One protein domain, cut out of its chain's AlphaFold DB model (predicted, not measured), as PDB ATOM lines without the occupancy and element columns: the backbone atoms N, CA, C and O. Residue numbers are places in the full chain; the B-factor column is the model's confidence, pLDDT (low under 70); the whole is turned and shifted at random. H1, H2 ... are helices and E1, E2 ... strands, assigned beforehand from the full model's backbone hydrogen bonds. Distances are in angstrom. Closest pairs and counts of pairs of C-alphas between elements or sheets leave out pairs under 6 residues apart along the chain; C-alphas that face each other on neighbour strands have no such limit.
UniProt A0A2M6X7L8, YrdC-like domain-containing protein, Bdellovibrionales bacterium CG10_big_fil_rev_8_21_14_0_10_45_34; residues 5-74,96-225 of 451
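AT A GLANCE: This is residues 5 to 74 and 96 to 225 of the 451 residues of the protein "YrdC-like domain-containing protein" of Bdellovibrionales bacterium CG10_big_fil_rev_8_21_14_0_10_45_34 (UniProt A0A2M6X7L8). A row of short strands runs through the middle of this domain, in the order E1, E7, E2, E3, the short stretch 180 to 181, E4, E6, E5 and E8, with helices set round it. Near one end of the row E7 and E2 stand between H1 and H8, and H7 packs on H1; H2 packs on E3, the short H6 packs on H2 and E6, and H3, H4 and H5 lie at the other end, H3 and H5 nearly at right angles. The 200 printed residues hold eight named helices and eight named strands, along the chain E1 H1 E2 E3 H2 E4 H3 H4 H5 E5 H6 E6 H7 H8 E7 E8, a mixed class of helices and strands. The largest sheet, mixed, has the order E4, E6, E5, E8; E1 and E7 form a parallel pair, and E2 and E3 an antiparallel hairpin. The whole is compact, with a radius of gyration of the C-alphas of 16.0 A and spans of 48 by 38 by 30 A.

HOW THE PARTS SIT: E1, residues 5 to 7, is parallel to its neighbour E7, residues 209 to 212, with N 212 and O 6 at 2.8 A. H1, residues 10 to 21, has its closest C-alpha to E7 at Ala 12, 7.0 A from that of Leu 211. The hairpin of E2, residues 26 to 28, and E3, residues 35 to 39, is antiparallel, with N 28 and O 35 at 2.8 A. The closest C-alphas of E2 and E7 are those of Ala 27 and Ile 210, at 4.6 A. H2, residues 43 to 53, comes closest to E3 at the C-alphas of Ala 45 and Gly 38, 5.4 A. Residues 180 to 181 pair antiparallel with residues 38 to 39 of E3 and with residues 63 to 64 of E4, residues 62 to 64. E4 is an edge strand, parallel to E6, residues 158 to 162, with N 63 and O 160 at 2.8 A. H3, residues 99 to 106, touches H5, residues 120 to 133, about perpendicular at 78 degrees; the closest C-alphas are those of Trp 100 and Glu 127, 6.1 A. H5 touches H3 with residues 127 to 131 alone. H4, residues 114 to 117, is close to H5 but not clearly touching, with the C-alphas of Ser 115 and Leu 123 at 7.6 A. E5, residues 138 to 143, is antiparallel to E6, with N 161 and O 140 at 2.8 A, and parallel to the edge strand E8, residues 223 to 225, with N 139 and O 223 at 2.8 A. H5 only grazes this sheet. H6, residues 150 to 153, also only grazes it and touches H2, with the C-alphas of Thr 151 and Leu 46 at 6.7 A. H7, residues 167 to 176, touches H1 at a steep tilt of 47 degrees, the same way, with the C-alphas of Val 172 and Val 17 at 6.1 A. H8, residues 196 to 203, is apart from H1; its closest C-alpha to E7 is that of Ala 196, 5.3 A from that of Asp 212. In H1, H2, H3, H5, H7 and H8 every O i to N i+4 pair is within hydrogen-bond range; H4 and H6 are too short for one.

IN THESE COORDINATES: E1 begins at C-alpha 5, (90.944, -39.193, 30.606). H1 measures 16.4 A from first to last C-alpha, H2 15.7 A, H7 14.1 A and E6 13.3 A. H5, the longest helix, runs 20.0 A from C-alpha 120 at (92.590, -46.163, -15.564). E5, the longest strand, measures 16.6 A. E8 ends at C-alpha 225, (81.052, -41.341, -0.779).

THE WHOLE: The two C-alphas farthest apart are those of Glu 121 and Gly 205, 49.4 A. Residues 75 to 95 are not printed, and C-alphas 74 and 96 are 18.8 A apart across the cut, within the link from E4 to H3. The link from H7 to H8, residues 177 to 195, is long. Mean pLDDT of the printed part is 93.6; residues 69 to 74 and 96 to 97 are under 70.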
ATOM      1  N   ILE A   5      90.866 -40.309  31.557       98.31
ATOM      2  CA  ILE A   5      90.944 -39.193  30.606       98.31
ATOM      3  C   ILE A   5      92.318 -38.556  30.777       98.31
ATOM      4  O   ILE A   5      92.650 -38.100  31.873       98.31
ATOM      5  N   LEU A   6      93.127 -38.541  29.719       98.25
ATOM      6  CA  LEU A   6      94.455 -37.930  29.747       98.25
ATOM      7  C   LEU A   6      94.566 -36.840  28.683       98.25
ATOM      8  O   LEU A   6      94.165 -37.090  27.546       98.25
ATOM      9  N   PRO A   7      95.180 -35.681  28.990       97.88
ATOM     10  CA  PRO A   7      95.525 -34.714  27.957       97.88
ATOM     11  C   PRO A   7      96.449 -35.380  26.932       97.88
ATOM     12  O   PRO A   7      97.370 -36.115  27.306       97.88
ATOM     13  N   ALA A   8      96.210 -35.129  25.646       95.62
ATOM     14  CA  ALA A   8      96.891 -35.789  24.534       95.62
ATOM     15  C   ALA A   8      98.343 -35.306  24.323       95.62
ATOM     16  O   ALA A   8      98.698 -34.741  23.294       95.62
ATOM     17  N   ASN A   9      99.195 -35.534  25.322       95.31
ATOM     18  CA  ASN A   9     100.639 -35.336  25.251       95.31
ATOM     19  C   ASN A   9     101.366 -36.626  24.821       95.31
ATOM     20  O   ASN A   9     100.775 -37.708  24.785       95.31
ATOM     21  N   ALA A  10     102.673 -36.528  24.563       94.75
ATOM     22  CA  ALA A  10     103.496 -37.644  24.085       94.75
ATOM     23  C   ALA A  10     103.392 -38.912  24.962       94.75
ATOM     24  O   ALA A  10     103.279 -40.024  24.448       94.75
ATOM     25  N   ASN A  11     103.362 -38.767  26.293       97.19
ATOM     26  CA  ASN A  11     103.245 -39.911  27.205       97.19
ATOM     27  C   ASN A  11     101.880 -40.601  27.085       97.19
ATOM     28  O   ASN A  11     101.802 -41.833  27.074       97.19
ATOM     29  N   ALA A  12     100.802 -39.820  26.978       97.88
ATOM     30  CA  ALA A  12      99.454 -40.346  26.804       97.88
ATOM     31  C   ALA A  12      99.287 -41.031  25.434       97.88
ATOM     32  O   ALA A  12      98.712 -42.119  25.360       97.88
ATOM     33  N   ILE A  13      99.870 -40.463  24.374       98.25
ATOM     34  CA  ILE A  13      99.905 -41.059  23.031       98.25
ATOM     35  C   ILE A  13     100.642 -42.404  23.052       98.25
ATOM     36  O   ILE A  13     100.100 -43.413  22.598       98.25
ATOM     37  N   LEU A  14     101.830 -42.474  23.663       98.31
ATOM     38  CA  LEU A  14     102.569 -43.733  23.819       98.31
ATOM     39  C   LEU A  14     101.778 -44.774  24.625       98.31
ATOM     40  O   LEU A  14     101.777 -45.962  24.285       98.31
ATOM     41  N   LYS A  15     101.059 -44.347  25.671       98.56
ATOM     42  CA  LYS A  15     100.157 -45.220  26.434       98.56
ATOM     43  C   LYS A  15      99.028 -45.763  25.552       98.56
ATOM     44  O   LYS A  15      98.782 -46.970  25.581       98.56
ATOM     45  N   ALA A  16      98.393 -44.919  24.737       98.56
ATOM     46  CA  ALA A  16      97.350 -45.328  23.799       98.56
ATOM     47  C   ALA A  16      97.868 -46.344  22.767       98.56
ATOM     48  O   ALA A  16      97.266 -47.404  22.592       98.56
ATOM     49  N   VAL A  17      99.032 -46.086  22.161       98.62
ATOM     50  CA  VAL A  17      99.691 -47.012  21.220       98.62
ATOM     51  C   VAL A  17      99.979 -48.361  21.883       98.62
ATOM     52  O   VAL A  17      99.703 -49.411  21.303       98.62
ATOM     53  N   ASN A  18     100.486 -48.367  23.118       98.56
ATOM     54  CA  ASN A  18     100.755 -49.601  23.856       98.56
ATOM     55  C   ASN A  18      99.479 -50.394  24.177       98.56
ATOM     56  O   ASN A  18      99.489 -51.625  24.110       98.56
ATOM     57  N   LEU A  19      98.378 -49.715  24.510       98.56
ATOM     58  CA  LEU A  19      97.074 -50.350  24.718       98.56
ATOM     59  C   LEU A  19      96.542 -50.970  23.421       98.56
ATOM     60  O   LEU A  19      96.122 -52.129  23.428       98.56
ATOM     61  N   LEU A  20      96.619 -50.241  22.306       98.62
ATOM     62  CA  LEU A  20      96.225 -50.730  20.983       98.62
ATOM     63  C   LEU A  20      97.053 -51.954  20.566       98.62
ATOM     64  O   LEU A  20      96.484 -52.966  20.161       98.62
ATOM     65  N   LYS A  21      98.382 -51.928  20.748       98.12
ATOM     66  CA  LYS A  21      99.271 -53.076  20.468       98.12
ATOM     67  C   LYS A  21      98.901 -54.327  21.273       98.12
ATOM     68  O   LYS A  21      99.045 -55.434  20.767       98.12
ATOM     69  N   LYS A  22      98.362 -54.158  22.486       97.88
ATOM     70  CA  LYS A  22      97.842 -55.243  23.343       97.88
ATOM     71  C   LYS A  22      96.408 -55.684  22.988       97.88
ATOM     72  O   LYS A  22      95.793 -56.423  23.754       97.88
ATOM     73  N   GLY A  23      95.853 -55.215  21.868       97.88
ATOM     74  CA  GLY A  23      94.499 -55.550  21.413       97.88
ATOM     75  C   GLY A  23      93.392 -54.878  22.230       97.88
ATOM     76  O   GLY A  23      92.260 -55.372  22.287       97.88
ATOM     77  N   SER A  24      93.706 -53.796  22.950       98.12
ATOM     78  CA  SER A  24      92.700 -52.952  23.600       98.12
ATOM     79  C   SER A  24      92.072 -51.972  22.605       98.12
ATOM     80  O   SER A  24      92.521 -51.846  21.469       98.12
ATOM     81  N   ILE A  25      91.037 -51.270  23.060       98.62
ATOM     82  CA  ILE A  25      90.416 -50.144  22.359       98.62
ATOM     83  C   ILE A  25      90.632 -48.862  23.162       98.62
ATOM     84  O   ILE A  25      90.759 -48.928  24.386       98.62
ATOM     85  N   VAL A  26      90.721 -47.720  22.486       98.62
ATOM     86  CA  VAL A  26      90.951 -46.397  23.098       98.62
ATOM     87  C   VAL A  26      90.144 -45.340  22.353       98.62
ATOM     88  O   VAL A  26      89.949 -45.464  21.147       98.62
ATOM     89  N   ALA A  27      89.676 -44.302  23.041       98.81
ATOM     90  CA  ALA A  27      89.039 -43.177  22.365       98.81
ATOM     91  C   ALA A  27      90.079 -42.131  21.952       98.81
ATOM     92  O   ALA A  27      90.921 -41.729  22.760       98.81
ATOM     93  N   LEU A  28      90.007 -41.701  20.694       98.69
ATOM     94  CA  LEU A  28      90.922 -40.747  20.078       98.69
ATOM     95  C   LEU A  28      90.149 -39.559  19.486       98.69
ATOM     96  O   LEU A  28      89.087 -39.765  18.892       98.69
ATOM     97  N   PRO A  29      90.680 -38.335  19.588       98.31
ATOM     98  CA  PRO A  29      90.092 -37.164  18.954       98.31
ATOM     99  C   PRO A  29      90.329 -37.182  17.437       98.31
ATOM    100  O   PRO A  29      91.372 -37.637  16.962       98.31
ATOM    101  N   THR A  30      89.368 -36.652  16.676       97.94
ATOM    102  CA  THR A  30      89.529 -36.293  15.255       97.94
ATOM    103  C   THR A  30      89.082 -34.846  15.044       97.94
ATOM    104  O   THR A  30      88.544 -34.222  15.956       97.94
ATOM    105  N   GLU A  31      89.252 -34.304  13.842       96.38
ATOM    106  CA  GLU A  31      88.672 -33.010  13.478       96.38
ATOM    107  C   GLU A  31      87.133 -33.047  13.446       96.38
ATOM    108  O   GLU A  31      86.497 -32.020  13.655       96.38
ATOM    109  N   THR A  32      86.540 -34.228  13.225       97.50
ATOM    110  CA  THR A  32      85.082 -34.425  13.097       97.50
ATOM    111  C   THR A  32      84.379 -34.715  14.424       97.50
ATOM    112  O   THR A  32      83.723 -33.839  14.971       97.50
ATOM    113  N   VAL A  33      84.514 -35.940  14.939       98.00
ATOM    114  CA  VAL A  33      83.986 -36.424  16.227       98.00
ATOM    115  C   VAL A  33      85.036 -37.335  16.875       98.00
ATOM    116  O   VAL A  33      85.916 -37.854  16.183       98.00
ATOM    117  N   TYR A  34      84.971 -37.575  18.181       98.62
ATOM    118  CA  TYR A  34      85.845 -38.561  18.822       98.62
ATOM    119  C   TYR A  34      85.548 -39.969  18.289       98.62
ATOM    120  O   TYR A  34      84.386 -40.352  18.135       98.62
ATOM    121  N   GLY A  35      86.599 -40.747  18.019       98.50
ATOM    122  CA  GLY A  35      86.524 -42.104  17.484       98.50
ATOM    123  C   GLY A  35      86.971 -43.165  18.492       98.50
ATOM    124  O   GLY A  35      87.969 -42.985  19.184       98.50
ATOM    125  N   LEU A  36      86.255 -44.290  18.572       98.75
ATOM    126  CA  LEU A  36      86.622 -45.436  19.407       98.75
ATOM    127  C   LEU A  36      87.503 -46.398  18.609       98.75
ATOM    128  O   LEU A  36      87.004 -47.242  17.868       98.75
ATOM    129  N   ALA A  37      88.814 -46.252  18.752       98.69
ATOM    130  CA  ALA A  37      89.801 -46.915  17.920       98.69
ATOM    131  C   ALA A  37      90.176 -48.317  18.415       98.69
ATOM    132  O   ALA A  37      90.408 -48.544  19.605       98.69
ATOM    133  N   GLY A  38      90.321 -49.241  17.467       98.56
ATOM    134  CA  GLY A  38      90.910 -50.567  17.646       98.56
ATOM    135  C   GLY A  38      91.632 -51.013  16.375       98.56
ATOM    136  O   GLY A  38      91.311 -50.561  15.276       98.56
ATOM    137  N   ARG A  39      92.626 -51.896  16.515       98.31
ATOM    138  CA  ARG A  39      93.437 -52.382  15.384       98.31
ATOM    139  C   ARG A  39      92.565 -53.069  14.334       98.31
ATOM    140  O   ARG A  39      91.848 -54.014  14.656       98.31
ATOM    141  N   THR A  40      92.659 -52.624  13.079       97.88
ATOM    142  CA  THR A  40      91.808 -53.108  11.974       97.88
ATOM    143  C   THR A  40      91.924 -54.615  11.741       97.88
ATOM    144  O   THR A  40      90.926 -55.273  11.452       97.88
ATOM    145  N   PHE A  41      93.122 -55.179  11.904       96.94
ATOM    146  CA  PHE A  41      93.382 -56.603  11.672       96.94
ATOM    147  C   PHE A  41      93.192 -57.481  12.919       96.94
ATOM    148  O   PHE A  41      93.298 -58.704  12.838       96.94
ATOM    149  N   ASP A  42      92.872 -56.890  14.073       97.62
ATOM    150  CA  ASP A  42      92.612 -57.620  15.312       97.62
ATOM    151  C   ASP A  42      91.102 -57.810  15.512       97.62
ATOM    152  O   ASP A  42      90.391 -56.955  16.045       97.62
ATOM    153  N   LYS A  43      90.597 -58.989  15.129       96.56
ATOM    154  CA  LYS A  43      89.176 -59.343  15.277       96.56
ATOM    155  C   LYS A  43      88.685 -59.246  16.728       96.56
ATOM    156  O   LYS A  43      87.508 -58.956  16.948       96.56
ATOM    157  N   ALA A  44      89.541 -59.496  17.722       97.50
ATOM    158  CA  ALA A  44      89.160 -59.374  19.125       97.50
ATOM    159  C   ALA A  44      89.010 -57.900  19.528       97.50
ATOM    160  O   ALA A  44      88.044 -57.566  20.217       97.50
ATOM    161  N   ALA A  45      89.894 -57.018  19.054       98.06
ATOM    162  CA  ALA A  45      89.756 -55.574  19.242       98.06
ATOM    163  C   ALA A  45      88.466 -55.042  18.597       98.06
ATOM    164  O   ALA A  45      87.701 -54.340  19.257       98.06
ATOM    165  N   LEU A  46      88.152 -55.453  17.362       97.88
ATOM    166  CA  LEU A  46      86.905 -55.050  16.700       97.88
ATOM    167  C   LEU A  46      85.665 -55.496  17.485       97.88
ATOM    168  O   LEU A  46      84.761 -54.700  17.717       97.88
ATOM    169  N   LYS A  47      85.636 -56.742  17.979       97.12
ATOM    170  CA  LYS A  47      84.541 -57.223  18.839       97.12
ATOM    171  C   LYS A  47      84.378 -56.389  20.114       97.12
ATOM    172  O   LYS A  47      83.248 -56.194  20.557       97.12
ATOM    173  N   LYS A  48      85.473 -55.879  20.695       97.94
ATOM    174  CA  LYS A  48      85.402 -54.968  21.850       97.94
ATOM    175  C   LYS A  48      84.740 -53.639  21.481       97.94
ATOM    176  O   LYS A  48      83.944 -53.165  22.279       97.94
ATOM    177  N   ILE A  49      84.995 -53.085  20.287       98.19
ATOM    178  CA  ILE A  49      84.312 -51.867  19.797       98.19
ATOM    179  C   ILE A  49      82.796 -52.089  19.758       98.19
ATOM    180  O   ILE A  49      82.047 -51.315  20.351       98.19
ATOM    181  N   PHE A  50      82.340 -53.157  19.093       96.69
ATOM    182  CA  PHE A  50      80.907 -53.462  19.003       96.69
ATOM    183  C   PHE A  50      80.283 -53.665  20.385       96.69
ATOM    184  O   PHE A  50      79.232 -53.091  20.667       96.69
ATOM    185  N   LYS A  51      80.962 -54.415  21.264       97.19
ATOM    186  CA  LYS A  51      80.503 -54.673  22.632       97.19
ATOM    187  C   LYS A  51      80.378 -53.387  23.454       97.19
ATOM    188  O   LYS A  51      79.308 -53.144  23.994       97.19
ATOM    189  N   ALA A  52      81.436 -52.577  23.527       97.06
ATOM    190  CA  ALA A  52      81.460 -51.356  24.336       97.06
ATOM    191  C   ALA A  52      80.370 -50.362  23.907       97.06
ATOM    192  O   ALA A  52      79.766 -49.696  24.740       97.06
ATOM    193  N   LYS A  53      80.081 -50.296  22.601       95.75
ATOM    194  CA  LYS A  53      79.046 -49.413  22.056       95.75
ATOM    195  C   LYS A  53      77.634 -49.999  22.126       95.75
ATOM    196  O   LYS A  53      76.689 -49.248  21.925       95.75
ATOM    197  N   GLY A  54      77.468 -51.311  22.305       94.81
ATOM    198  CA  GLY A  54      76.194 -51.981  22.014       94.81
ATOM    199  C   GLY A  54      75.788 -51.865  20.535       94.81
ATOM    200  O   GLY A  54      74.606 -51.790  20.217       94.81
ATOM    201  N   ARG A  55      76.769 -51.784  19.625       91.69
ATOM    202  CA  ARG A  55      76.542 -51.593  18.183       91.69
ATOM    203  C   ARG A  55      76.168 -52.929  17.522       91.69
ATOM    204  O   ARG A  55      76.838 -53.928  17.795       91.69
ATOM    205  N   PRO A  56      75.171 -52.967  16.622       89.62
ATOM    206  CA  PRO A  56      74.844 -54.172  15.873       89.62
ATOM    207  C   PRO A  56      75.951 -54.545  14.878       89.62
ATOM    208  O   PRO A  56      76.586 -53.682  14.277       89.62
ATOM    209  N   SER A  57      76.156 -55.845  14.654       87.75
ATOM    210  CA  SER A  57      77.236 -56.358  13.796       87.75
ATOM    211  C   SER A  57      77.033 -56.134  12.295       87.75
ATOM    212  O   SER A  57      77.934 -56.447  11.526       87.75
ATOM    213  N   HIS A  58      75.856 -55.661  11.877       86.06
ATOM    214  CA  HIS A  58      75.551 -55.345  10.481       86.06
ATOM    215  C   HIS A  58      75.859 -53.882  10.116       86.06
ATOM    216  O   HIS A  58      75.793 -53.531   8.944       86.06
ATOM    217  N   ASP A  59      76.259 -53.038  11.074       86.31
ATOM    218  CA  ASP A  59      76.640 -51.641  10.825       86.31
ATOM    219  C   ASP A  59      78.180 -51.502  10.744       86.31
ATOM    220  O   ASP A  59      78.851 -51.586  11.787       86.31
ATOM    221  N   PRO A  60      78.755 -51.327   9.532       93.25
ATOM    222  CA  PRO A  60      80.200 -51.421   9.288       93.25
ATOM    223  C   PRO A  60      81.000 -50.338  10.027       93.25
ATOM    224  O   PRO A  60      80.441 -49.443  10.655       93.25
ATOM    225  N   LEU A  61      82.331 -50.409   9.995       96.44
ATOM    226  CA  LEU A  61      83.248 -49.454  10.627       96.44
ATOM    227  C   LEU A  61      84.077 -48.709   9.571       96.44
ATOM    228  O   LEU A  61      84.354 -49.243   8.499       96.44
ATOM    229  N   ILE A  62      84.531 -47.495   9.899       98.19
ATOM    230  CA  ILE A  62      85.499 -46.756   9.070       98.19
ATOM    231  C   ILE A  62      86.916 -47.134   9.491       98.19
ATOM    232  O   ILE A  62      87.270 -47.047  10.674       98.19
ATOM    233  N   VAL A  63      87.725 -47.509   8.506       98.56
ATOM    234  CA  VAL A  63      89.157 -47.757   8.637       98.56
ATOM    235  C   VAL A  63      89.913 -46.449   8.411       98.56
ATOM    236  O   VAL A  63      89.819 -45.827   7.355       98.56
ATOM    237  N   HIS A  64      90.669 -46.038   9.420       98.62
ATOM    238  CA  HIS A  64      91.514 -44.856   9.409       98.62
ATOM    239  C   HIS A  64      92.943 -45.254   9.049       98.62
ATOM    240  O   HIS A  64      93.499 -46.174   9.658       98.62
ATOM    241  N   VAL A  65      93.522 -44.573   8.065       97.44
ATOM    242  CA  VAL A  65      94.840 -44.890   7.498       97.44
ATOM    243  C   VAL A  65      95.830 -43.741   7.719       97.44
ATOM    244  O   VAL A  65      95.413 -42.576   7.717       97.44
ATOM    245  N   PRO A  66      97.126 -44.035   7.932       93.62
ATOM    246  CA  PRO A  66      98.157 -43.002   7.985       93.62
ATOM    247  C   PRO A  66      98.311 -42.293   6.634       93.62
ATOM    248  O   PRO A  66      97.860 -42.775   5.595       93.62
ATOM    249  N   VAL A  67      98.953 -41.128   6.660       87.31
ATOM    250  CA  VAL A  67      99.426 -40.460   5.441       87.31
ATOM    251  C   VAL A  67     100.648 -41.221   4.913       87.31
ATOM    252  O   VAL A  67     101.512 -41.564   5.726       87.31
ATOM    253  N   PRO A  68     100.765 -41.470   3.594       82.06
ATOM    254  CA  PRO A  68     101.970 -42.045   3.017       82.06
ATOM    255  C   PRO A  68     103.186 -41.173   3.352       82.06
ATOM    256  O   PRO A  68     103.131 -39.951   3.198       82.06
ATOM    257  N   GLU A  69     104.305 -41.790   3.740       65.56
ATOM    258  CA  GLU A  69     105.538 -41.078   4.131       65.56
ATOM    259  C   GLU A  69     106.046 -40.109   3.035       65.56
ATOM    260  O   GLU A  69     106.683 -39.107   3.342       65.56
ATOM    261  N   HIS A  70     105.695 -40.356   1.765       54.72
ATOM    262  CA  HIS A  70     106.078 -39.552   0.595       54.72
ATOM    263  C   HIS A  70     105.113 -38.396   0.245       54.72
ATOM    264  O   HIS A  70     105.424 -37.596  -0.633       54.72
ATOM    265  N   VAL A  71     103.946 -38.291   0.897       49.38
ATOM    266  CA  VAL A  71     102.954 -37.202   0.691       49.38
ATOM    267  C   VAL A  71     103.076 -36.119   1.776       49.38
ATOM    268  O   VAL A  71     102.490 -35.043   1.669       49.38
ATOM    269  N   GLY A  72     103.885 -36.366   2.809       35.81
ATOM    270  CA  GLY A  72     104.128 -35.431   3.901       35.81
ATOM    271  C   GLY A  72     105.132 -34.338   3.538       35.81
ATOM    272  O   GLY A  72     106.341 -34.549   3.583       35.81
ATOM    273  N   GLY A  73     104.625 -33.130   3.282       33.50
ATOM    274  CA  GLY A  73     105.314 -31.932   3.759       33.50
ATOM    275  C   GLY A  73     105.481 -32.015   5.283       33.50
ATOM    276  O   GLY A  73     104.653 -32.610   5.969       33.50
ATOM    277  N   GLU A  74     106.585 -31.477   5.790       34.97
ATOM    278  CA  GLU A  74     107.047 -31.593   7.176       34.97
ATOM    279  C   GLU A  74     105.957 -31.442   8.248       34.97
ATOM    280  O   GLU A  74     105.209 -30.465   8.275       34.97
ATOM    281  N   GLU A  96     105.217 -41.123 -10.403       51.75
ATOM    282  CA  GLU A  96     104.671 -40.621  -9.125       51.75
ATOM    283  C   GLU A  96     103.137 -40.661  -9.036       51.75
ATOM    284  O   GLU A  96     102.548 -39.992  -8.184       51.75
ATOM    285  N   ARG A  97     102.448 -41.369  -9.935       64.44
ATOM    286  CA  ARG A  97     101.027 -41.089 -10.171       64.44
ATOM    287  C   ARG A  97     100.091 -41.602  -9.075       64.44
ATOM    288  O   ARG A  97      99.209 -40.831  -8.728       64.44
ATOM    289  N   MET A  98     100.318 -42.765  -8.447       73.38
ATOM    290  CA  MET A  98      99.318 -43.485  -7.612       73.38
ATOM    291  C   MET A  98      99.677 -43.699  -6.124       73.38
ATOM    292  O   MET A  98      99.379 -44.739  -5.543       73.38
ATOM    293  N   VAL A  99     100.303 -42.712  -5.478       85.56
ATOM    294  CA  VAL A  99     100.837 -42.832  -4.109       85.56
ATOM    295  C   VAL A  99      99.798 -43.249  -3.054       85.56
ATOM    296  O   VAL A  99     100.139 -44.044  -2.181       85.56
ATOM    297  N   TRP A 100      98.552 -42.761  -3.088       92.75
ATOM    298  CA  TRP A 100      97.538 -43.196  -2.115       92.75
ATOM    299  C   TRP A 100      97.025 -44.601  -2.399       92.75
ATOM    300  O   TRP A 100      96.909 -45.393  -1.465       92.75
ATOM    301  N   ILE A 101      96.705 -44.921  -3.654       93.44
ATOM    302  CA  ILE A 101      96.221 -46.257  -4.022       93.44
ATOM    303  C   ILE A 101      97.264 -47.317  -3.658       93.44
ATOM    304  O   ILE A 101      96.920 -48.279  -2.966       93.44
ATOM    305  N   ASP A 102      98.527 -47.109  -4.037       91.31
ATOM    306  CA  ASP A 102      99.621 -48.033  -3.731       91.31
ATOM    307  C   ASP A 102      99.782 -48.197  -2.215       91.31
ATOM    308  O   ASP A 102      99.786 -49.317  -1.703       91.31
ATOM    309  N   HIS A 103      99.776 -47.088  -1.468       93.00
ATOM    310  CA  HIS A 103      99.859 -47.117  -0.010       93.00
ATOM    311  C   HIS A 103      98.712 -47.908   0.642       93.00
ATOM    312  O   HIS A 103      98.930 -48.691   1.567       93.00
ATOM    313  N   LEU A 104      97.476 -47.745   0.165       95.75
ATOM    314  CA  LEU A 104      96.312 -48.467   0.690       95.75
ATOM    315  C   LEU A 104      96.365 -49.976   0.383       95.75
ATOM    316  O   LEU A 104      95.889 -50.786   1.192       95.75
ATOM    317  N   VAL A 105      96.930 -50.361  -0.766       94.44
ATOM    318  CA  VAL A 105      97.180 -51.768  -1.120       94.44
ATOM    319  C   VAL A 105      98.291 -52.349  -0.242       94.44
ATOM    320  O   VAL A 105      98.112 -53.430   0.320       94.44
ATOM    321  N   GLU A 106      99.392 -51.623  -0.039       93.56
ATOM    322  CA  GLU A 106     100.505 -52.024   0.836       93.56
ATOM    323  C   GLU A 106     100.073 -52.198   2.296       93.56
ATOM    324  O   GLU A 106     100.451 -53.171   2.954       93.56
ATOM    325  N   LEU A 107      99.209 -51.305   2.790       94.69
ATOM    326  CA  LEU A 107      98.572 -51.424   4.103       94.69
ATOM    327  C   LEU A 107      97.580 -52.589   4.192       94.69
ATOM    328  O   LEU A 107      97.076 -52.864   5.279       94.69
ATOM    329  N   LYS A 108      97.286 -53.270   3.079       97.12
ATOM    330  CA  LYS A 108      96.328 -54.377   2.975       97.12
ATOM    331  C   LYS A 108      94.917 -54.002   3.420       97.12
ATOM    332  O   LYS A 108      94.215 -54.810   4.034       97.12
ATOM    333  N   VAL A 109      94.493 -52.777   3.115       97.50
ATOM    334  CA  VAL A 109      93.110 -52.327   3.330       97.50
ATOM    335  C   VAL A 109      92.331 -52.251   2.023       97.50
ATOM    336  O   VAL A 109      91.144 -52.573   2.009       97.50
ATOM    337  N   LEU A 110      93.006 -51.941   0.916       96.94
ATOM    338  CA  LEU A 110      92.430 -51.885  -0.425       96.94
ATOM    339  C   LEU A 110      92.785 -53.133  -1.240       96.94
ATOM    340  O   LEU A 110      93.891 -53.659  -1.126       96.94
ATOM    341  N   SER A 111      91.840 -53.628  -2.042       92.69
ATOM    342  CA  SER A 111      92.078 -54.787  -2.907       92.69
ATOM    343  C   SER A 111      93.201 -54.521  -3.917       92.69
ATOM    344  O   SER A 111      93.184 -53.495  -4.596       92.69
ATOM    345  N   SER A 112      94.120 -55.478  -4.080       89.06
ATOM    346  CA  SER A 112      95.140 -55.454  -5.141       89.06
ATOM    347  C   SER A 112      94.540 -55.556  -6.546       89.06
ATOM    348  O   SER A 112      95.166 -55.139  -7.515       89.06
ATOM    349  N   ASP A 113      93.308 -56.061  -6.656       86.31
ATOM    350  CA  ASP A 113      92.593 -56.245  -7.922       86.31
ATOM    351  C   ASP A 113      91.790 -54.998  -8.333       86.31
ATOM    352  O   ASP A 113      90.946 -55.060  -9.226       86.31
ATOM    353  N   ILE A 114      92.007 -53.848  -7.682       89.12
ATOM    354  CA  ILE A 114      91.253 -52.619  -7.969       89.12
ATOM    355  C   ILE A 114      91.356 -52.191  -9.443       89.12
ATOM    356  O   ILE A 114      90.388 -51.671  -9.996       89.12
ATOM    357  N   SER A 115      92.476 -52.484 -10.108       86.62
ATOM    358  CA  SER A 115      92.691 -52.213 -11.536       86.62
ATOM    359  C   SER A 115      91.840 -53.064 -12.480       86.62
ATOM    360  O   SER A 115      91.650 -52.687 -13.633       86.62
ATOM    361  N   LEU A 116      91.291 -54.182 -12.000       86.31
ATOM    362  CA  LEU A 116      90.310 -54.983 -12.736       86.31
ATOM    363  C   LEU A 116      88.888 -54.428 -12.583       86.31
ATOM    364  O   LEU A 116      88.014 -54.736 -13.390       86.31
ATOM    365  N   LEU A 117      88.650 -53.636 -11.534       85.06
ATOM    366  CA  LEU A 117      87.335 -53.105 -11.183       85.06
ATOM    367  C   LEU A 117      87.117 -51.694 -11.728       85.06
ATOM    368  O   LEU A 117      85.996 -51.365 -12.101       85.06
ATOM    369  N   PHE A 118      88.167 -50.875 -11.786       89.38
ATOM    370  CA  PHE A 118      88.113 -49.486 -12.229       89.38
ATOM    371  C   PHE A 118      88.968 -49.271 -13.476       89.38
ATOM    372  O   PHE A 118      90.101 -49.741 -13.557       89.38
ATOM    373  N   ASP A 119      88.441 -48.506 -14.434       90.69
ATOM    374  CA  ASP A 119      89.231 -48.022 -15.563       90.69
ATOM    375  C   ASP A 119      90.334 -47.051 -15.103       90.69
ATOM    376  O   ASP A 119      90.219 -46.391 -14.068       90.69
ATOM    377  N   HIS A 120      91.405 -46.957 -15.898       90.06
ATOM    378  CA  HIS A 120      92.590 -46.163 -15.564       90.06
ATOM    379  C   HIS A 120      92.261 -44.694 -15.271       90.06
ATOM    380  O   HIS A 120      92.750 -44.144 -14.288       90.06
ATOM    381  N   GLU A 121      91.381 -44.078 -16.066       92.56
ATOM    382  CA  GLU A 121      90.992 -42.683 -15.849       92.56
ATOM    383  C   GLU A 121      90.250 -42.485 -14.522       92.56
ATOM    384  O   GLU A 121      90.366 -41.431 -13.892       92.56
ATOM    385  N   THR A 122      89.458 -43.472 -14.098       94.31
ATOM    386  CA  THR A 122      88.779 -43.427 -12.803       94.31
ATOM    387  C   THR A 122      89.766 -43.632 -11.656       94.31
ATOM    388  O   THR A 122      89.664 -42.918 -10.664       94.31
ATOM    389  N   LEU A 123      90.754 -44.524 -11.786       94.19
ATOM    390  CA  LEU A 123      91.819 -44.675 -10.780       94.19
ATOM    391  C   LEU A 123      92.632 -43.387 -10.610       94.19
ATOM    392  O   LEU A 123      92.859 -42.959  -9.480       94.19
ATOM    393  N   GLU A 124      93.007 -42.729 -11.712       94.56
ATOM    394  CA  GLU A 124      93.705 -41.437 -11.663       94.56
ATOM    395  C   GLU A 124      92.856 -40.369 -10.966       94.56
ATOM    396  O   GLU A 124      93.378 -39.531 -10.227       94.56
ATOM    397  N   LEU A 125      91.538 -40.393 -11.176       96.12
ATOM    398  CA  LEU A 125      90.632 -39.463 -10.518       96.12
ATOM    399  C   LEU A 125      90.474 -39.763  -9.019       96.12
ATOM    400  O   LEU A 125      90.511 -38.822  -8.229       96.12
ATOM    401  N   ILE A 126      90.368 -41.038  -8.617       96.88
ATOM    402  CA  ILE A 126      90.379 -41.456  -7.201       96.88
ATOM    403  C   ILE A 126      91.631 -40.912  -6.526       96.88
ATOM    404  O   ILE A 126      91.537 -40.189  -5.542       96.88
ATOM    405  N   GLU A 127      92.796 -41.204  -7.089       95.06
ATOM    406  CA  GLU A 127      94.080 -40.778  -6.551       95.06
ATOM    407  C   GLU A 127      94.183 -39.254  -6.405       95.06
ATOM    408  O   GLU A 127      94.557 -38.755  -5.343       95.06
ATOM    409  N   ARG A 128      93.794 -38.495  -7.438       94.75
ATOM    410  CA  ARG A 128      93.758 -37.025  -7.380       94.75
ATOM    411  C   ARG A 128      92.829 -36.523  -6.278       94.75
ATOM    412  O   ARG A 128      93.192 -35.585  -5.572       94.75
ATOM    413  N   THR A 129      91.656 -37.134  -6.120       96.56
ATOM    414  CA  THR A 129      90.697 -36.803  -5.056       96.56
ATOM    415  C   THR A 129      91.275 -37.079  -3.672       96.56
ATOM    416  O   THR A 129      91.180 -36.214  -2.803       96.56
ATOM    417  N   LEU A 130      91.928 -38.227  -3.465       96.31
ATOM    418  CA  LEU A 130      92.584 -38.535  -2.193       96.31
ATOM    419  C   LEU A 130      93.714 -37.542  -1.902       96.31
ATOM    420  O   LEU A 130      93.755 -36.974  -0.820       96.31
ATOM    421  N   ARG A 131      94.577 -37.225  -2.875       93.44
ATOM    422  CA  ARG A 131      95.647 -36.226  -2.681       93.44
ATOM    423  C   ARG A 131      95.140 -34.834  -2.334       93.44
ATOM    424  O   ARG A 131      95.782 -34.146  -1.551       93.44
ATOM    425  N   ALA A 132      94.039 -34.405  -2.944       93.06
ATOM    426  CA  ALA A 132      93.508 -33.063  -2.745       93.06
ATOM    427  C   ALA A 132      92.773 -32.901  -1.407       93.06
ATOM    428  O   ALA A 132      92.682 -31.788  -0.891       93.06
ATOM    429  N   HIS A 133      92.214 -33.988  -0.867       95.38
ATOM    430  CA  HIS A 133      91.251 -33.909   0.234       95.38
ATOM    431  C   HIS A 133      91.592 -34.780   1.445       95.38
ATOM    432  O   HIS A 133      90.876 -34.716   2.447       95.38
ATOM    433  N   TRP A 134      92.664 -35.575   1.382       95.69
ATOM    434  CA  TRP A 134      93.241 -36.266   2.531       95.69
ATOM    435  C   TRP A 134      94.588 -35.666   2.942       95.69
ATOM    436  O   TRP A 134      95.436 -35.433   2.078       95.69
ATOM    437  N   PRO A 135      94.834 -35.502   4.255       96.75
ATOM    438  CA  PRO A 135      93.930 -35.783   5.382       96.75
ATOM    439  C   PRO A 135      92.704 -34.864   5.443       96.75
ATOM    440  O   PRO A 135      92.808 -33.678   5.147       96.75
ATOM    441  N   GLY A 136      91.550 -35.393   5.861       95.94
ATOM    442  CA  GLY A 136      90.339 -34.582   5.981       95.94
ATOM    443  C   GLY A 136      89.032 -35.341   6.247       95.94
ATOM    444  O   GLY A 136      89.014 -36.563   6.455       95.94
ATOM    445  N   PRO A 137      87.894 -34.620   6.210       97.00
ATOM    446  CA  PRO A 137      86.575 -35.145   6.551       97.00
ATOM    447  C   PRO A 137      85.886 -35.888   5.393       97.00
ATOM    448  O   PRO A 137      84.663 -36.030   5.400       97.00
ATOM    449  N   LEU A 138      86.643 -36.388   4.411       98.25
ATOM    450  CA  LEU A 138      86.138 -37.234   3.330       98.25
ATOM    451  C   LEU A 138      86.417 -38.707   3.644       98.25
ATOM    452  O   LEU A 138      87.548 -39.100   3.901       98.25
ATOM    453  N   THR A 139      85.388 -39.543   3.613       98.69
ATOM    454  CA  THR A 139      85.492 -41.005   3.686       98.69
ATOM    455  C   THR A 139      85.093 -41.591   2.341       98.69
ATOM    456  O   THR A 139      84.060 -41.213   1.790       98.69
ATOM    457  N   VAL A 140      85.890 -42.525   1.827       98.38
ATOM    458  CA  VAL A 140      85.640 -43.177   0.536       98.38
ATOM    459  C   VAL A 140      85.372 -44.661   0.742       98.38
ATOM    460  O   VAL A 140      86.064 -45.320   1.517       98.38
ATOM    461  N   VAL A 141      84.367 -45.202   0.065       98.00
ATOM    462  CA  VAL A 141      84.065 -46.635   0.058       98.00
ATOM    463  C   VAL A 141      84.656 -47.260  -1.197       98.00
ATOM    464  O   VAL A 141      84.299 -46.880  -2.314       98.00
ATOM    465  N   LEU A 142      85.560 -48.219  -1.001       96.62
ATOM    466  CA  LEU A 142      86.327 -48.884  -2.057       96.62
ATOM    467  C   LEU A 142      86.382 -50.409  -1.836       96.62
ATOM    468  O   LEU A 142      86.078 -50.874  -0.736       96.62
ATOM    469  N   PRO A 143      86.752 -51.218  -2.847       96.12
ATOM    470  CA  PRO A 143      86.888 -52.671  -2.703       96.12
ATOM    471  C   PRO A 143      87.910 -53.058  -1.624       96.12
ATOM    472  O   PRO A 143      89.060 -52.622  -1.667       96.12
ATOM    473  N   LYS A 144      87.516 -53.897  -0.660       96.00
ATOM    474  CA  LYS A 144      88.383 -54.245   0.476       96.00
ATOM    475  C   LYS A 144      89.430 -55.291   0.103       96.00
ATOM    476  O   LYS A 144      89.161 -56.205  -0.675       96.00
ATOM    477  N   HIS A 145      90.590 -55.232   0.748       97.25
ATOM    478  CA  HIS A 145      91.523 -56.357   0.753       97.25
ATOM    479  C   HIS A 145      90.973 -57.515   1.604       97.25
ATOM    480  O   HIS A 145      90.357 -57.303   2.648       97.25
ATOM    481  N   SER A 146      91.307 -58.756   1.248       94.25
ATOM    482  CA  SER A 146      90.979 -59.968   2.023       94.25
ATOM    483  C   SER A 146      91.476 -59.989   3.481       94.25
ATOM    484  O   SER A 146      90.965 -60.772   4.276       94.25
ATOM    485  N   HIS A 147      92.458 -59.155   3.852       95.50
ATOM    486  CA  HIS A 147      92.959 -59.063   5.228       95.50
ATOM    487  C   HIS A 147      92.029 -58.226   6.119       95.50
ATOM    488  O   HIS A 147      92.042 -58.387   7.340       95.50
ATOM    489  N   VAL A 148      91.202 -57.356   5.531       96.19
ATOM    490  CA  VAL A 148      90.186 -56.605   6.268       96.19
ATOM    491  C   VAL A 148      89.096 -57.577   6.711       96.19
ATOM    492  O   VAL A 148      88.392 -58.174   5.889       96.19
ATOM    493  N   SER A 149      88.961 -57.729   8.029       94.06
ATOM    494  CA  SER A 149      87.986 -58.631   8.634       94.06
ATOM    495  C   SER A 149      86.557 -58.250   8.256       94.06
ATOM    496  O   SER A 149      86.186 -57.081   8.334       94.06
ATOM    497  N   ASP A 150      85.711 -59.246   7.997       93.88
ATOM    498  CA  ASP A 150      84.267 -59.038   7.813       93.88
ATOM    499  C   ASP A 150      83.591 -58.441   9.051       93.88
ATOM    500  O   ASP A 150      82.518 -57.867   8.949       93.88
ATOM    501  N   THR A 151      84.224 -58.526  10.227       94.25
ATOM    502  CA  THR A 151      83.763 -57.800  11.419       94.25
ATOM    503  C   THR A 151      83.877 -56.282  11.240       94.25
ATOM    504  O   THR A 151      83.066 -55.558  11.798       94.25
ATOM    505  N   ALA A 152      84.844 -55.781  10.464       94.31
ATOM    506  CA  ALA A 152      84.947 -54.356  10.155       94.31
ATOM    507  C   ALA A 152      83.948 -53.928   9.073       94.31
ATOM    508  O   ALA A 152      83.440 -52.814   9.131       94.31
ATOM    509  N   THR A 153      83.668 -54.791   8.096       94.25
ATOM    510  CA  THR A 153      82.857 -54.436   6.921       94.25
ATOM    511  C   THR A 153      81.444 -54.995   6.961       94.25
ATOM    512  O   THR A 153      80.736 -54.876   5.975       94.25
ATOM    513  N   SER A 154      81.018 -55.631   8.053       91.62
ATOM    514  CA  SER A 154      79.719 -56.321   8.138       91.62
ATOM    515  C   SER A 154      79.504 -57.349   7.015       91.62
ATOM    516  O   SER A 154      78.396 -57.522   6.518       91.62
ATOM    517  N   GLY A 155      80.583 -58.004   6.573       91.56
ATOM    518  CA  GLY A 155      80.566 -58.943   5.443       91.56
ATOM    519  C   GLY A 155      80.552 -58.300   4.053       91.56
ATOM    520  O   GLY A 155      80.578 -59.027   3.062       91.56
ATOM    521  N   GLN A 156      80.559 -56.966   3.944       90.06
ATOM    522  CA  GLN A 156      80.600 -56.290   2.646       90.06
ATOM    523  C   GLN A 156      81.918 -56.543   1.909       90.06
ATOM    524  O   GLN A 156      82.966 -56.609   2.560       90.06
ATOM    525  N   PRO A 157      81.907 -56.602   0.561       93.00
ATOM    526  CA  PRO A 157      83.119 -56.685  -0.257       93.00
ATOM    527  C   PRO A 157      83.871 -55.347  -0.352       93.00
ATOM    528  O   PRO A 157      84.942 -55.273  -0.955       93.00
ATOM    529  N   THR A 158      83.320 -54.283   0.223       95.94
ATOM    530  CA  THR A 158      83.904 -52.944   0.268       95.94
ATOM    531  C   THR A 158      84.295 -52.556   1.693       95.94
ATOM    532  O   THR A 158      83.869 -53.170   2.671       95.94
ATOM    533  N   VAL A 159      85.143 -51.539   1.812       97.00
ATOM    534  CA  VAL A 159      85.602 -50.947   3.069       97.00
ATOM    535  C   VAL A 159      85.516 -49.426   2.974       97.00
ATOM    536  O   VAL A 159      85.854 -48.843   1.944       97.00
ATOM    537  N   ALA A 160      85.060 -48.786   4.050       98.25
ATOM    538  CA  ALA A 160      85.087 -47.337   4.191       98.25
ATOM    539  C   ALA A 160      86.457 -46.897   4.729       98.25
ATOM    540  O   ALA A 160      86.872 -47.342   5.801       98.25
ATOM    541  N   LEU A 161      87.151 -46.031   3.993       98.50
ATOM    542  CA  LEU A 161      88.514 -45.578   4.271       98.50
ATOM    543  C   LEU A 161      88.548 -44.069   4.493       98.50
ATOM    544  O   LEU A 161      87.828 -43.323   3.827       98.50
ATOM    545  N   ARG A 162      89.403 -43.618   5.411       98.44
ATOM    546  CA  ARG A 162      89.636 -42.197   5.693       98.44
ATOM    547  C   ARG A 162      91.055 -41.957   6.204       98.44
ATOM    548  O   ARG A 162      91.535 -42.714   7.038       98.44
ATOM    549  N   SER A 163      91.682 -40.856   5.806       97.56
ATOM    550  CA  SER A 163      92.846 -40.305   6.512       97.56
ATOM    551  C   SER A 163      92.398 -39.075   7.323       97.56
ATOM    552  O   SER A 163      91.975 -38.091   6.716       97.56
ATOM    553  N   PRO A 164      92.370 -39.123   8.672       96.00
ATOM    554  CA  PRO A 164      91.825 -38.038   9.497       96.00
ATOM    555  C   PRO A 164      92.802 -36.863   9.648       96.00
ATOM    556  O   PRO A 164      93.988 -37.066   9.909       96.00
ATOM    557  N   ALA A 165      92.300 -35.627   9.574       95.44
ATOM    558  CA  ALA A 165      93.099 -34.407   9.741       95.44
ATOM    559  C   ALA A 165      93.243 -33.988  11.218       95.44
ATOM    560  O   ALA A 165      92.894 -32.870  11.593       95.44
ATOM    561  N   HIS A 166      93.746 -34.881  12.077       96.06
ATOM    562  CA  HIS A 166      93.984 -34.565  13.490       96.06
ATOM    563  C   HIS A 166      95.377 -35.019  13.947       96.06
ATOM    564  O   HIS A 166      95.680 -36.211  13.839       96.06
ATOM    565  N   PRO A 167      96.214 -34.125  14.515       94.75
ATOM    566  CA  PRO A 167      97.621 -34.415  14.804       94.75
ATOM    567  C   PRO A 167      97.800 -35.600  15.759       94.75
ATOM    568  O   PRO A 167      98.592 -36.493  15.485       94.75
ATOM    569  N   VAL A 168      96.992 -35.679  16.822       96.62
ATOM    570  CA  VAL A 168      97.051 -36.794  17.787       96.62
ATOM    571  C   VAL A 168      96.688 -38.131  17.137       96.62
ATOM    572  O   VAL A 168      97.335 -39.141  17.401       96.62
ATOM    573  N   PHE A 169      95.668 -38.161  16.273       97.06
ATOM    574  CA  PHE A 169      95.262 -39.399  15.607       97.06
ATOM    575  C   PHE A 169      96.332 -39.829  14.595       97.06
ATOM    576  O   PHE A 169      96.695 -41.004  14.539       97.06
ATOM    577  N   ALA A 170      96.873 -38.869  13.838       94.25
ATOM    578  CA  ALA A 170      97.962 -39.093  12.896       94.25
ATOM    579  C   ALA A 170      99.220 -39.635  13.594       94.25
ATOM    580  O   ALA A 170      99.807 -40.604  13.116       94.25
ATOM    581  N   GLU A 171      99.594 -39.085  14.752       95.44
ATOM    582  CA  GLU A 171     100.742 -39.558  15.533       95.44
ATOM    583  C   GLU A 171     100.532 -40.991  16.046       95.44
ATOM    584  O   GLU A 171     101.428 -41.831  15.933       95.44
ATOM    585  N   VAL A 172      99.328 -41.323  16.531       97.69
ATOM    586  CA  VAL A 172      98.994 -42.702  16.927       97.69
ATOM    587  C   VAL A 172      99.115 -43.661  15.738       97.69
ATOM    588  O   VAL A 172      99.721 -44.723  15.886       97.69
ATOM    589  N   LEU A 173      98.585 -43.304  14.561       95.62
ATOM    590  CA  LEU A 173      98.706 -44.120  13.345       95.62
ATOM    591  C   LEU A 173     100.172 -44.301  12.924       95.62
ATOM    592  O   LEU A 173     100.589 -45.423  12.634       95.62
ATOM    593  N   ALA A 174     100.968 -43.229  12.950       91.75
ATOM    594  CA  ALA A 174     102.384 -43.258  12.589       91.75
ATOM    595  C   ALA A 174     103.212 -44.160  13.523       91.75
ATOM    596  O   ALA A 174     104.040 -44.949  13.064       91.75
ATOM    597  N   LEU A 175     102.965 -44.103  14.836       94.31
ATOM    598  CA  LEU A 175     103.654 -44.935  15.832       94.31
ATOM    599  C   LEU A 175     103.196 -46.400  15.820       94.31
ATOM    600  O   LEU A 175     103.957 -47.304  16.194       94.31
ATOM    601  N   LEU A 176     101.939 -46.641  15.445       94.00
ATOM    602  CA  LEU A 176     101.383 -47.983  15.339       94.00
ATOM    603  C   LEU A 176     101.806 -48.676  14.038       94.00
ATOM    604  O   LEU A 176     101.993 -49.890  14.059       94.00
ATOM    605  N   LYS A 177     101.991 -47.907  12.954       89.00
ATOM    606  CA  LYS A 177     102.267 -48.388  11.589       89.00
ATOM    607  C   LYS A 177     101.210 -49.367  11.064       89.00
ATOM    608  O   LYS A 177     101.505 -50.240  10.256       89.00
ATOM    609  N   GLU A 178      99.977 -49.223  11.540       92.44
ATOM    610  CA  GLU A 178      98.832 -50.032  11.132       92.44
ATOM    611  C   GLU A 178      97.559 -49.176  11.094       92.44
ATOM    612  O   GLU A 178      97.436 -48.222  11.870       92.44
ATOM    613  N   PRO A 179      96.586 -49.532  10.238       97.69
ATOM    614  CA  PRO A 179      95.285 -48.885  10.212       97.69
ATOM    615  C   PRO A 179      94.448 -49.190  11.465       97.69
ATOM    616  O   PRO A 179      94.586 -50.235  12.118       97.69
ATOM    617  N   LEU A 180      93.536 -48.268  11.782       98.62
ATOM    618  CA  LEU A 180      92.626 -48.354  12.926       98.62
ATOM    619  C   LEU A 180      91.166 -48.293  12.479       98.62
ATOM    620  O   LEU A 180      90.754 -47.352  11.812       98.62
ATOM    621  N   CYS A 181      90.337 -49.236  12.919       98.31
ATOM    622  CA  CYS A 181      88.889 -49.065  12.837       98.31
ATOM    623  C   CYS A 181      88.442 -48.130  13.959       98.31
ATOM    624  O   CYS A 181      88.751 -48.399  15.120       98.31
ATOM    625  N   ALA A 182      87.700 -47.070  13.632       97.81
ATOM    626  CA  ALA A 182      87.204 -46.123  14.629       97.81
ATOM    627  C   ALA A 182      85.831 -45.540  14.236       97.81
ATOM    628  O   ALA A 182      85.773 -44.541  13.519       97.81
ATOM    629  N   PRO A 183      84.699 -46.131  14.671       96.56
ATOM    630  CA  PRO A 183      83.416 -45.426  14.651       96.56
ATOM    631  C   PRO A 183      83.417 -44.305  15.704       96.56
ATOM    632  O   PRO A 183      84.315 -44.248  16.542       96.56
ATOM    633  N   SER A 184      82.386 -43.460  15.723       96.69
ATOM    634  CA  SER A 184      82.182 -42.463  16.784       96.69
ATOM    635  C   SER A 184      82.234 -43.099  18.189       96.69
ATOM    636  O   SER A 184      81.831 -44.248  18.372       96.69
ATOM    637  N   ALA A 185      82.752 -42.395  19.194       97.88
ATOM    638  CA  ALA A 185      83.029 -42.938  20.531       97.88
ATOM    639  C   ALA A 185      81.863 -42.807  21.539       97.88
ATOM    640  O   ALA A 185      82.067 -42.429  22.685       97.88
ATOM    641  N   ASN A 186      80.641 -43.080  21.091       96.19
ATOM    642  CA  ASN A 186      79.391 -43.031  21.863       96.19
ATOM    643  C   ASN A 186      78.737 -44.415  21.979       96.19
ATOM    644  O   ASN A 186      79.070 -45.328  21.214       96.19
ATOM    645  N   ARG A 187      77.740 -44.572  22.854       94.88
ATOM    646  CA  ARG A 187      76.830 -45.728  22.769       94.88
ATOM    647  C   ARG A 187      76.052 -45.687  21.455       94.88
ATOM    648  O   ARG A 187      75.832 -44.634  20.863       94.88
ATOM    649  N   PHE A 188      75.706 -46.852  20.927       91.44
ATOM    650  CA  PHE A 188      74.973 -46.947  19.674       91.44
ATOM    651  C   PHE A 188      73.588 -46.299  19.814       91.44
ATOM    652  O   PHE A 188      72.875 -46.568  20.772       91.44
ATOM    653  N   GLY A 189      73.228 -45.430  18.867       87.12
ATOM    654  CA  GLY A 189      71.977 -44.663  18.889       87.12
ATOM    655  C   GLY A 189      72.087 -43.281  19.542       87.12
ATOM    656  O   GLY A 189      71.408 -42.368  19.076       87.12
ATOM    657  N   HIS A 190      72.985 -43.104  20.518       91.44
ATOM    658  CA  HIS A 190      73.212 -41.818  21.195       91.44
ATOM    659  C   HIS A 190      73.782 -40.765  20.232       91.44
ATOM    660  O   HIS A 190      74.322 -41.092  19.169       91.44
ATOM    661  N   VAL A 191      73.730 -39.494  20.632       93.06
ATOM    662  CA  VAL A 191      74.394 -38.377  19.940       93.06
ATOM    663  C   VAL A 191      75.906 -38.645  19.827       93.06
ATOM    664  O   VAL A 191      76.507 -39.225  20.727       93.06
ATOM    665  N   SER A 192      76.570 -38.257  18.736       95.56
ATOM    666  CA  SER A 192      78.025 -38.455  18.608       95.56
ATOM    667  C   SER A 192      78.824 -37.572  19.590       95.56
ATOM    668  O   SER A 192      78.354 -36.505  19.988       95.56
ATOM    669  N   PRO A 193      80.035 -37.982  20.013       97.31
ATOM    670  CA  PRO A 193      80.817 -37.234  20.992       97.31
ATOM    671  C   PRO A 193      81.785 -36.249  20.326       97.31
ATOM    672  O   PRO A 193      82.680 -36.635  19.574       97.31
ATOM    673  N   THR A 194      81.641 -34.970  20.652       97.81
ATOM    674  CA  THR A 194      82.545 -33.887  20.215       97.81
ATOM    675  C   THR A 194      83.559 -33.450  21.276       97.81
ATOM    676  O   THR A 194      84.348 -32.551  21.018       97.81
ATOM    677  N   SER A 195      83.576 -34.077  22.456       98.06
ATOM    678  CA  SER A 195      84.508 -33.786  23.553       98.06
ATOM    679  C   SER A 195      84.869 -35.070  24.306       98.06
ATOM    680  O   SER A 195      84.133 -36.058  24.237       98.06
ATOM    681  N   ALA A 196      85.972 -35.063  25.059       98.38
ATOM    682  CA  ALA A 196      86.342 -36.190  25.917       98.38
ATOM    683  C   ALA A 196      85.297 -36.471  27.013       98.38
ATOM    684  O   ALA A 196      85.077 -37.634  27.351       98.38
ATOM    685  N   ALA A 197      84.618 -35.433  27.516       97.62
ATOM    686  CA  ALA A 197      83.524 -35.571  28.477       97.62
ATOM    687  C   ALA A 197      82.365 -36.386  27.885       97.62
ATOM    688  O   ALA A 197      81.972 -37.385  28.472       97.62
ATOM    689  N   HIS A 198      81.938 -36.074  26.655       97.62
ATOM    690  CA  HIS A 198      80.888 -36.837  25.969       97.62
ATOM    691  C   HIS A 198      81.242 -38.323  25.807       97.62
ATOM    692  O   HIS A 198      80.377 -39.193  25.907       97.62
ATOM    693  N   VAL A 199      82.519 -38.627  25.540       98.38
ATOM    694  CA  VAL A 199      82.998 -40.015  25.471       98.38
ATOM    695  C   VAL A 199      82.930 -40.685  26.839       98.38
ATOM    696  O   VAL A 199      82.548 -41.849  26.935       98.38
ATOM    697  N   PHE A 200      83.333 -39.973  27.891       97.88
ATOM    698  CA  PHE A 200      83.314 -40.489  29.252       97.88
ATOM    699  C   PHE A 200      81.887 -40.796  29.713       97.88
ATOM    700  O   PHE A 200      81.658 -41.889  30.224       97.88
ATOM    701  N   ASP A 201      80.934 -39.901  29.456       95.75
ATOM    702  CA  ASP A 201      79.527 -40.084  29.824       95.75
ATOM    703  C   ASP A 201      78.943 -41.377  29.228       95.75
ATOM    704  O   ASP A 201      78.243 -42.128  29.907       95.75
ATOM    705  N   ASP A 202      79.301 -41.698  27.981       95.62
ATOM    706  CA  ASP A 202      78.810 -42.901  27.309       95.62
ATOM    707  C   ASP A 202      79.596 -44.174  27.664       95.62
ATOM    708  O   ASP A 202      79.005 -45.248  27.826       95.62
ATOM    709  N   LEU A 203      80.931 -44.092  27.722       97.69
ATOM    710  CA  LEU A 203      81.826 -45.259  27.680       97.69
ATOM    711  C   LEU A 203      82.689 -45.447  28.936       97.69
ATOM    712  O   LEU A 203      83.544 -46.343  28.957       97.69
ATOM    713  N   CYS A 204      82.488 -44.650  29.990       97.19
ATOM    714  CA  CYS A 204      83.156 -44.875  31.270       97.19
ATOM    715  C   CYS A 204      82.884 -46.299  31.785       97.19
ATOM    716  O   CYS A 204      81.763 -46.805  31.757       97.19
ATOM    717  N   GLY A 205      83.944 -46.978  32.221       97.06
ATOM    718  CA  GLY A 205      83.916 -48.366  32.676       97.06
ATOM    719  C   GLY A 205      84.103 -49.413  31.571       97.06
ATOM    720  O   GLY A 205      84.536 -50.528  31.881       97.06
ATOM    721  N   GLU A 206      83.855 -49.056  30.305       97.50
ATOM    722  CA  GLU A 206      83.930 -49.958  29.142       97.50
ATOM    723  C   GLU A 206      85.282 -49.891  28.415       97.50
ATOM    724  O   GLU A 206      85.725 -50.878  27.818       97.50
ATOM    725  N   ILE A 207      85.957 -48.739  28.469       98.25
ATOM    726  CA  ILE A 207      87.236 -48.496  27.786       98.25
ATOM    727  C   ILE A 207      88.311 -48.008  28.768       98.25
ATOM    728  O   ILE A 207      87.993 -47.304  29.723       98.25
ATOM    729  N   PRO A 208      89.597 -48.344  28.568       98.19
ATOM    730  CA  PRO A 208      90.653 -47.976  29.512       98.19
ATOM    731  C   PRO A 208      91.116 -46.520  29.403       98.19
ATOM    732  O   PRO A 208      91.643 -45.988  30.377       98.19
ATOM    733  N   LEU A 209      91.001 -45.890  28.228       98.75
ATOM    734  CA  LEU A 209      91.646 -44.604  27.959       98.75
ATOM    735  C   LEU A 209      90.875 -43.755  26.944       98.75
ATOM    736  O   LEU A 209      90.468 -44.252  25.890       98.75
ATOM    737  N   ILE A 210      90.783 -42.464  27.254       98.88
ATOM    738  CA  ILE A 210      90.329 -41.376  26.390       98.88
ATOM    739  C   ILE A 210      91.476 -40.363  26.291       98.88
ATOM    740  O   ILE A 210      91.969 -39.886  27.315       98.88
ATOM    741  N   LEU A 211      91.919 -40.048  25.072       98.69
ATOM    742  CA  LEU A 211      92.858 -38.947  24.847       98.69
ATOM    743  C   LEU A 211      92.090 -37.647  24.633       98.69
ATOM    744  O   LEU A 211      91.360 -37.529  23.659       98.69
ATOM    745  N   ASP A 212      92.282 -36.677  25.516       98.44
ATOM    746  CA  ASP A 212      91.609 -35.384  25.475       98.44
ATOM    747  C   ASP A 212      92.449 -34.345  24.718       98.44
ATOM    748  O   ASP A 212      93.591 -34.050  25.082       98.44
ATOM    749  N   SER A 213      91.888 -33.812  23.633       95.69
ATOM    750  CA  SER A 213      92.422 -32.666  22.876       95.69
ATOM    751  C   SER A 213      91.432 -31.502  22.826       95.69
ATOM    752  O   SER A 213      91.521 -30.650  21.947       95.69
ATOM    753  N   GLY A 214      90.480 -31.469  23.759       96.62
ATOM    754  CA  GLY A 214      89.384 -30.515  23.772       96.62
ATOM    755  C   GLY A 214      88.280 -30.851  22.763       96.62
ATOM    756  O   GLY A 214      88.209 -31.978  22.252       96.62
ATOM    757  N   PRO A 215      87.377 -29.889  22.506       96.81
ATOM    758  CA  PRO A 215      86.307 -30.039  21.532       96.81
ATOM    759  C   PRO A 215      86.825 -30.247  20.104       96.81
ATOM    760  O   PRO A 215      87.826 -29.662  19.696       96.81
ATOM    761  N   THR A 216      86.115 -31.050  19.317       97.25
ATOM    762  CA  THR A 216      86.428 -31.262  17.898       97.25
ATOM    763  C   THR A 216      86.194 -30.003  17.068       97.25
ATOM    764  O   THR A 216      85.205 -29.303  17.272       97.25
ATOM    765  N   ALA A 217      87.052 -29.756  16.076       94.69
ATOM    766  CA  ALA A 217      87.029 -28.532  15.273       94.69
ATOM    767  C   ALA A 217      85.806 -28.382  14.347       94.69
ATOM    768  O   ALA A 217      85.471 -27.258  13.981       94.69
ATOM    769  N   ILE A 218      85.164 -29.486  13.948       95.69
ATOM    770  CA  ILE A 218      84.015 -29.499  13.026       95.69
ATOM    771  C   ILE A 218      82.716 -29.890  13.737       95.69
ATOM    772  O   ILE A 218      81.685 -29.284  13.479       95.69
ATOM    773  N   GLY A 219      82.736 -30.913  14.597       93.81
ATOM    774  CA  GLY A 219      81.583 -31.330  15.404       93.81
ATOM    775  C   GLY A 219      80.536 -32.206  14.706       93.81
ATOM    776  O   GLY A 219      79.669 -32.750  15.382       93.81
ATOM    777  N   ILE A 220      80.638 -32.423  13.391       94.81
ATOM    778  CA  ILE A 220      79.826 -33.381  12.621       94.81
ATOM    779  C   ILE A 220      80.745 -34.395  11.937       94.81
ATOM    780  O   ILE A 220      81.909 -34.115  11.648       94.81
ATOM    781  N   GLU A 221      80.243 -35.605  11.694       96.00
ATOM    782  CA  GLU A 221      81.018 -36.675  11.072       96.00
ATOM    783  C   GLU A 221      81.417 -36.381   9.615       96.00
ATOM    784  O   GLU A 221      80.863 -35.520   8.928       96.00
ATOM    785  N   SER A 222      82.366 -37.177   9.116       96.75
ATOM    786  CA  SER A 222      82.823 -37.131   7.729       96.75
ATOM    787  C   SER A 222      81.705 -37.360   6.711       96.75
ATOM    788  O   SER A 222      80.768 -38.136   6.941       96.75
ATOM    789  N   THR A 223      81.862 -36.742   5.545       97.38
ATOM    790  CA  THR A 223      81.099 -37.090   4.344       97.38
ATOM    791  C   THR A 223      81.547 -38.468   3.874       97.38
ATOM    792  O   THR A 223      82.747 -38.741   3.846       97.38
ATOM    793  N   ILE A 224      80.607 -39.341   3.511       97.31
ATOM    794  CA  ILE A 224      80.917 -40.672   2.982       97.31
ATOM    795  C   ILE A 224      80.440 -40.768   1.543       97.31
ATOM    796  O   ILE A 224      79.247 -40.626   1.286       97.31
ATOM    797  N   VAL A 225      81.356 -41.072   0.629       96.62
ATOM    798  CA  VAL A 225      81.052 -41.341  -0.779       96.62
ATOM    799  C   VAL A 225      81.531 -42.731  -1.176       96.62
ATOM    800  O   VAL A 225      82.533 -43.227  -0.669       96.62
TER     801      VAL A 225